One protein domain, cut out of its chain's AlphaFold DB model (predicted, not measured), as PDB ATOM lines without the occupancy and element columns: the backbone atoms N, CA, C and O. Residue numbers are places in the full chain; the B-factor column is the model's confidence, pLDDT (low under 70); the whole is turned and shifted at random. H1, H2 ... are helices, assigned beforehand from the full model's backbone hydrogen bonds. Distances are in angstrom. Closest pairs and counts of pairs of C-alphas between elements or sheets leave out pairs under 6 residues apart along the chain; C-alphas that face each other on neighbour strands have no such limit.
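What this domain is: This is residues 255 to 298 of the 307 residues of the protein "uncharacterized protein LOC113419749" of Notechis scutatus (mainland tiger snake) (UniProt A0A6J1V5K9). One long helix, H2, makes the long axis of a flat, open S, with the short helix H1 along one side of it and the very short H3 folded back on the other side near its far end. A long loop, residues 262 to 273, turns from the end of H1 round to the start of H2, and residues 287 to 292 stick out at the turn towards H3. The printed part has 44 residues with three named helices, in the order H1, H2, H3, and no named strand; its class is all helix. It is only just loose, close to compact, with a radius of gyration of the C-alphas of 11.3 A and spans of 29 by 23 by 10 A.

How they stand to each other: H1, residues 255 to 261, is close to but not clearly touching H2, residues 274 to 289; their closest C-alphas, those of Leu 261 and Lys 280, are 6.5 A apart. The two run opposite ways at a shallow tilt of 32 degrees, only just short of steep. H2 only just touches H3, residues 293 to 296, with 3 pairs of C-alphas within 8 A, and does so with residues 285 to 286 alone. The closest C-alphas of this pair, those of Ala 286 and Ile 296, are 7.2 A apart. H1 and H3 are apart. In H1 and H2 every O i to N i+4 pair is within hydrogen-bond range; H3 is too short for such a pair, and its one O i to N i+3 pair is within range.

Where its parts are: H1 begins with C-alpha 255 at (32.516, -13.899, 12.461) and measures 10.0 A from first to last C-alpha. H2 measures 21.8 A, from C-alpha 274 at (13.612, -2.516, 5.697) to C-alpha 289. H3 measures 5.1 A and ends with C-alpha 296 at (29.280, 6.744, 4.709).

The domain as a whole: The two C-alphas farthest apart, those of Glu 271 and Arg 292, are 30.0 A from each other. The link from H1 to H2 is long, with 12 residues, and that from H2 to H3 is tight, with 3. The printed part has no cut. The mean pLDDT of the printed part is 93.9, and no printed residue is under 70.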
ATOM      1  N   ASN A 255      33.084 -12.657  12.976       94.50
ATOM      2  CA  ASN A 255      32.516 -13.899  12.461       94.50
ATOM      3  C   ASN A 255      31.151 -14.173  13.102       94.50
ATOM      4  O   ASN A 255      30.213 -14.547  12.401       94.50
ATOM      5  N   LYS A 256      30.994 -13.907  14.408       94.12
ATOM      6  CA  LYS A 256      29.688 -14.024  15.084       94.12
ATOM      7  C   LYS A 256      28.658 -13.023  14.550       94.12
ATOM      8  O   LYS A 256      27.500 -13.399  14.400       94.12
ATOM      9  N   VAL A 257      29.057 -11.785  14.233       94.94
ATOM     10  CA  VAL A 257      28.137 -10.788  13.646       94.94
ATOM     11  C   VAL A 257      27.747 -11.167  12.215       94.94
ATOM     12  O   VAL A 257      26.560 -11.176  11.898       94.94
ATOM     13  N   LEU A 258      28.697 -11.567  11.363       96.06
ATOM     14  CA  LEU A 258      28.394 -12.033  10.003       96.06
ATOM     15  C   LEU A 258      27.477 -13.273  10.019       96.06
ATOM     16  O   LEU A 258      26.498 -13.314   9.278       96.06
ATOM     17  N   MET A 259      27.709 -14.219  10.936       96.44
ATOM     18  CA  MET A 259      26.853 -15.398  11.163       96.44
ATOM     19  C   MET A 259      25.500 -15.101  11.841       96.44
ATOM     20  O   MET A 259      24.686 -16.017  12.002       96.44
ATOM     21  N   ALA A 260      25.254 -13.857  12.261       95.69
ATOM     22  CA  ALA A 260      23.941 -13.370  12.683       95.69
ATOM     23  C   ALA A 260      23.215 -12.643  11.536       95.69
ATOM     24  O   ALA A 260      22.007 -12.791  11.391       95.69
ATOM     25  N   LEU A 261      23.946 -11.927  10.673       96.25
ATOM     26  CA  LEU A 261      23.391 -11.258   9.487       96.25
ATOM     27  C   LEU A 261      22.886 -12.230   8.401       96.25
ATOM     28  O   LEU A 261      22.167 -11.801   7.500       96.25
ATOM     29  N   THR A 262      23.226 -13.518   8.484       96.25
ATOM     30  CA  THR A 262      22.704 -14.607   7.632       96.25
ATOM     31  C   THR A 262      21.467 -15.311   8.211       96.25
ATOM     32  O   THR A 262      21.080 -16.372   7.726       96.25
ATOM     33  N   LYS A 263      20.848 -14.761   9.266       96.38
ATOM     34  CA  LYS A 263      19.718 -15.362   9.997       96.38
ATOM     35  C   LYS A 263      18.589 -14.345  10.210       96.38
ATOM     36  O   LYS A 263      18.845 -13.142  10.125       96.38
ATOM     37  N   PRO A 264      17.356 -14.775  10.536       94.56
ATOM     38  CA  PRO A 264      16.296 -13.861  10.963       94.56
ATOM     39  C   PRO A 264      16.757 -12.954  12.120       94.56
ATOM     40  O   PRO A 264      17.455 -13.437  13.018       94.56
ATOM     41  N   PRO A 265      16.402 -11.654  12.132       95.00
ATOM     42  CA  PRO A 265      15.490 -10.952  11.214       95.00
ATOM     43  C   PRO A 265      16.164 -10.374   9.947       95.00
ATOM     44  O   PRO A 265      15.555  -9.580   9.234       95.00
ATOM     45  N   PHE A 266      17.425 -10.720   9.675       95.62
ATOM     46  CA  PHE A 266      18.218 -10.204   8.549       95.62
ATOM     47  C   PHE A 266      18.096 -11.029   7.254       95.62
ATOM     48  O   PHE A 266      18.591 -10.603   6.208       95.62
ATOM     49  N   GLU A 267      17.469 -12.201   7.338       95.00
ATOM     50  CA  GLU A 267      17.113 -13.115   6.247       95.00
ATOM     51  C   GLU A 267      15.738 -13.753   6.549       95.00
ATOM     52  O   GLU A 267      15.409 -13.896   7.732       95.00
ATOM     53  N   PRO A 268      14.958 -14.172   5.532       94.31
ATOM     54  CA  PRO A 268      15.261 -14.069   4.104       94.31
ATOM     55  C   PRO A 268      15.076 -12.638   3.573       94.31
ATOM     56  O   PRO A 268      14.129 -11.939   3.927       94.31
ATOM     57  N   LEU A 269      15.978 -12.201   2.691       92.06
ATOM     58  CA  LEU A 269      16.099 -10.820   2.199       92.06
ATOM     59  C   LEU A 269      14.807 -10.203   1.617       92.06
ATOM     60  O   LEU A 269      14.689  -8.983   1.561       92.06
ATOM     61  N   ARG A 270      13.857 -11.033   1.162       92.50
ATOM     62  CA  ARG A 270      12.561 -10.607   0.599       92.50
ATOM     63  C   ARG A 270      11.495 -10.291   1.655       92.50
ATOM     64  O   ARG A 270      10.539  -9.592   1.344       92.50
ATOM     65  N   GLU A 271      11.656 -10.810   2.869       93.44
ATOM     66  CA  GLU A 271      10.700 -10.686   3.982       93.44
ATOM     67  C   GLU A 271      11.286  -9.866   5.145       93.44
ATOM     68  O   GLU A 271      10.545  -9.299   5.946       93.44
ATOM     69  N   ALA A 272      12.619  -9.772   5.225       93.75
ATOM     70  CA  ALA A 272      13.342  -8.976   6.209       93.75
ATOM     71  C   ALA A 272      12.891  -7.495   6.180       93.75
ATOM     72  O   ALA A 272      13.069  -6.822   5.159       93.75
ATOM     73  N   PRO A 273      12.353  -6.941   7.288       95.94
ATOM     74  CA  PRO A 273      11.907  -5.552   7.330       95.94
ATOM     75  C   PRO A 273      13.019  -4.565   6.961       95.94
ATOM     76  O   PRO A 273      14.172  -4.736   7.368       95.94
ATOM     77  N   LEU A 274      12.660  -3.484   6.257       95.81
ATOM     78  CA  LEU A 274      13.612  -2.516   5.697       95.81
ATOM     79  C   LEU A 274      14.621  -1.981   6.729       95.81
ATOM     80  O   LEU A 274      15.784  -1.798   6.394       95.81
ATOM     81  N   GLN A 275      14.224  -1.819   7.995       96.56
ATOM     82  CA  GLN A 275      15.125  -1.448   9.094       96.56
ATOM     83  C   GLN A 275      16.298  -2.432   9.268       96.56
ATOM     84  O   GLN A 275      17.446  -2.005   9.397       96.56
ATOM     85  N   PHE A 276      16.038  -3.744   9.260       96.06
ATOM     86  CA  PHE A 276      17.077  -4.767   9.399       96.06
ATOM     87  C   PHE A 276      17.931  -4.874   8.136       96.06
ATOM     88  O   PHE A 276      19.151  -5.006   8.242       96.06
ATOM     89  N   LEU A 277      17.328  -4.717   6.954       95.62
ATOM     90  CA  LEU A 277      18.063  -4.631   5.691       95.62
ATOM     91  C   LEU A 277      19.006  -3.413   5.665       95.62
ATOM     92  O   LEU A 277      20.184  -3.558   5.343       95.62
ATOM     93  N   THR A 278      18.537  -2.233   6.083       95.00
ATOM     94  CA  THR A 278      19.367  -1.028   6.226       95.00
ATOM     95  C   THR A 278      20.502  -1.251   7.224       95.00
ATOM     96  O   THR A 278      21.646  -0.947   6.898       95.00
ATOM     97  N   LEU A 279      20.235  -1.823   8.405       95.94
ATOM     98  CA  LEU A 279      21.278  -2.120   9.398       95.94
ATOM     99  C   LEU A 279      22.340  -3.089   8.853       95.94
ATOM    100  O   LEU A 279      23.532  -2.842   9.026       95.94
ATOM    101  N   LYS A 280      21.923  -4.146   8.147       96.31
ATOM    102  CA  LYS A 280      22.802  -5.117   7.478       96.31
ATOM    103  C   LYS A 280      23.688  -4.453   6.426       96.31
ATOM    104  O   LYS A 280      24.905  -4.616   6.468       96.31
ATOM    105  N   VAL A 281      23.102  -3.669   5.520       94.62
ATOM    106  CA  VAL A 281      23.841  -2.969   4.457       94.62
ATOM    107  C   VAL A 281      24.793  -1.925   5.043       94.62
ATOM    108  O   VAL A 281      25.966  -1.913   4.682       94.62
ATOM    109  N   VAL A 282      24.344  -1.095   5.990       94.44
ATOM    110  CA  VAL A 282      25.188  -0.071   6.634       94.44
ATOM    111  C   VAL A 282      26.338  -0.707   7.417       94.44
ATOM    112  O   VAL A 282      27.462  -0.218   7.321       94.44
ATOM    113  N   PHE A 283      26.107  -1.812   8.134       94.44
ATOM    114  CA  PHE A 283      27.177  -2.550   8.812       94.44
ATOM    115  C   PHE A 283      28.204  -3.105   7.816       94.44
ATOM    116  O   PHE A 283      29.405  -2.896   7.994       94.44
ATOM    117  N   LEU A 284      27.745  -3.775   6.751       95.25
ATOM    118  CA  LEU A 284      28.622  -4.363   5.736       95.25
ATOM    119  C   LEU A 284      29.432  -3.289   4.996       95.25
ATOM    120  O   LEU A 284      30.641  -3.447   4.839       95.25
ATOM    121  N   VAL A 285      28.817  -2.165   4.616       94.94
ATOM    122  CA  VAL A 285      29.517  -1.006   4.031       94.94
ATOM    123  C   VAL A 285      30.526  -0.406   5.016       94.94
ATOM    124  O   VAL A 285      31.645  -0.087   4.614       94.94
ATOM    125  N   ALA A 286      30.189  -0.278   6.302       93.44
ATOM    126  CA  ALA A 286      31.105   0.265   7.304       93.44
ATOM    127  C   ALA A 286      32.346  -0.619   7.510       93.44
ATOM    128  O   ALA A 286      33.466  -0.108   7.487       93.44
ATOM    129  N   VAL A 287      32.166  -1.936   7.669       93.31
ATOM    130  CA  VAL A 287      33.283  -2.858   7.932       93.31
ATOM    131  C   VAL A 287      34.147  -3.114   6.692       93.31
ATOM    132  O   VAL A 287      35.358  -3.251   6.829       93.31
ATOM    133  N   THR A 288      33.568  -3.124   5.484       94.12
ATOM    134  CA  THR A 288      34.333  -3.355   4.240       94.12
ATOM    135  C   THR A 288      35.049  -2.108   3.726       94.12
ATOM    136  O   THR A 288      36.152  -2.221   3.200       94.12
ATOM    137  N   SER A 289      34.461  -0.915   3.875       92.19
ATOM    138  CA  SER A 289      35.070   0.321   3.359       92.19
ATOM    139  C   SER A 289      36.084   0.962   4.310       92.19
ATOM    140  O   SER A 289      36.854   1.817   3.874       92.19
ATOM    141  N   ALA A 290      36.050   0.606   5.602       87.31
ATOM    142  CA  ALA A 290      36.811   1.238   6.689       87.31
ATOM    143  C   ALA A 290      36.659   2.779   6.776       87.31
ATOM    144  O   ALA A 290      37.466   3.464   7.412       87.31
ATOM    145  N   ARG A 291      35.616   3.339   6.143       88.31
ATOM    146  CA  ARG A 291      35.352   4.781   6.069       88.31
ATOM    147  C   ARG A 291      34.749   5.326   7.356       88.31
ATOM    148  O   ARG A 291      34.122   4.615   8.142       88.31
ATOM    149  N   ARG A 292      34.889   6.636   7.566       89.31
ATOM    150  CA  ARG A 292      34.257   7.311   8.712       89.31
ATOM    151  C   ARG A 292      32.746   7.400   8.515       89.31
ATOM    152  O   ARG A 292      32.264   7.537   7.395       89.31
ATOM    153  N   ILE A 293      31.994   7.456   9.616       91.06
ATOM    154  CA  ILE A 293      30.527   7.624   9.603       91.06
ATOM    155  C   ILE A 293      30.102   8.827   8.735       91.06
ATOM    156  O   ILE A 293      29.140   8.735   7.983       91.06
ATOM    157  N   SER A 294      30.861   9.929   8.768       90.06
ATOM    158  CA  SER A 294      30.623  11.127   7.946       90.06
ATOM    159  C   SER A 294      30.848  10.939   6.442       90.06
ATOM    160  O   SER A 294      30.350  11.737   5.660       90.06
ATOM    161  N   GLU A 295      31.629   9.939   6.036       90.50
ATOM    162  CA  GLU A 295      31.880   9.595   4.630       90.50
ATOM    163  C   GLU A 295      30.829   8.597   4.127       90.50
ATOM    164  O   GLU A 295      30.367   8.715   2.999       90.50
ATOM    165  N   ILE A 296      30.398   7.662   4.984       91.31
ATOM    166  CA  ILE A 296      29.280   6.744   4.709       91.31
ATOM    167  C   ILE A 296      27.970   7.537   4.568       91.31
ATOM    168  O   ILE A 296      27.218   7.328   3.623       91.31
ATOM    169  N   ALA A 297      27.737   8.518   5.446       90.00
ATOM    170  CA  ALA A 297      26.598   9.437   5.370       90.00
ATOM    171  C   ALA A 297      26.677  10.451   4.206       90.00
ATOM    172  O   ALA A 297      25.729  11.204   3.996       90.00
ATOM    173  N   ALA A 298      27.792  10.490   3.467       91.12
ATOM    174  CA  ALA A 298      27.983  11.326   2.279       91.12
ATOM    175  C   ALA A 298      27.951  10.519   0.965       91.12
ATOM    176  O   ALA A 298      28.241  11.070  -0.096       91.12
TER     177      ALA A 298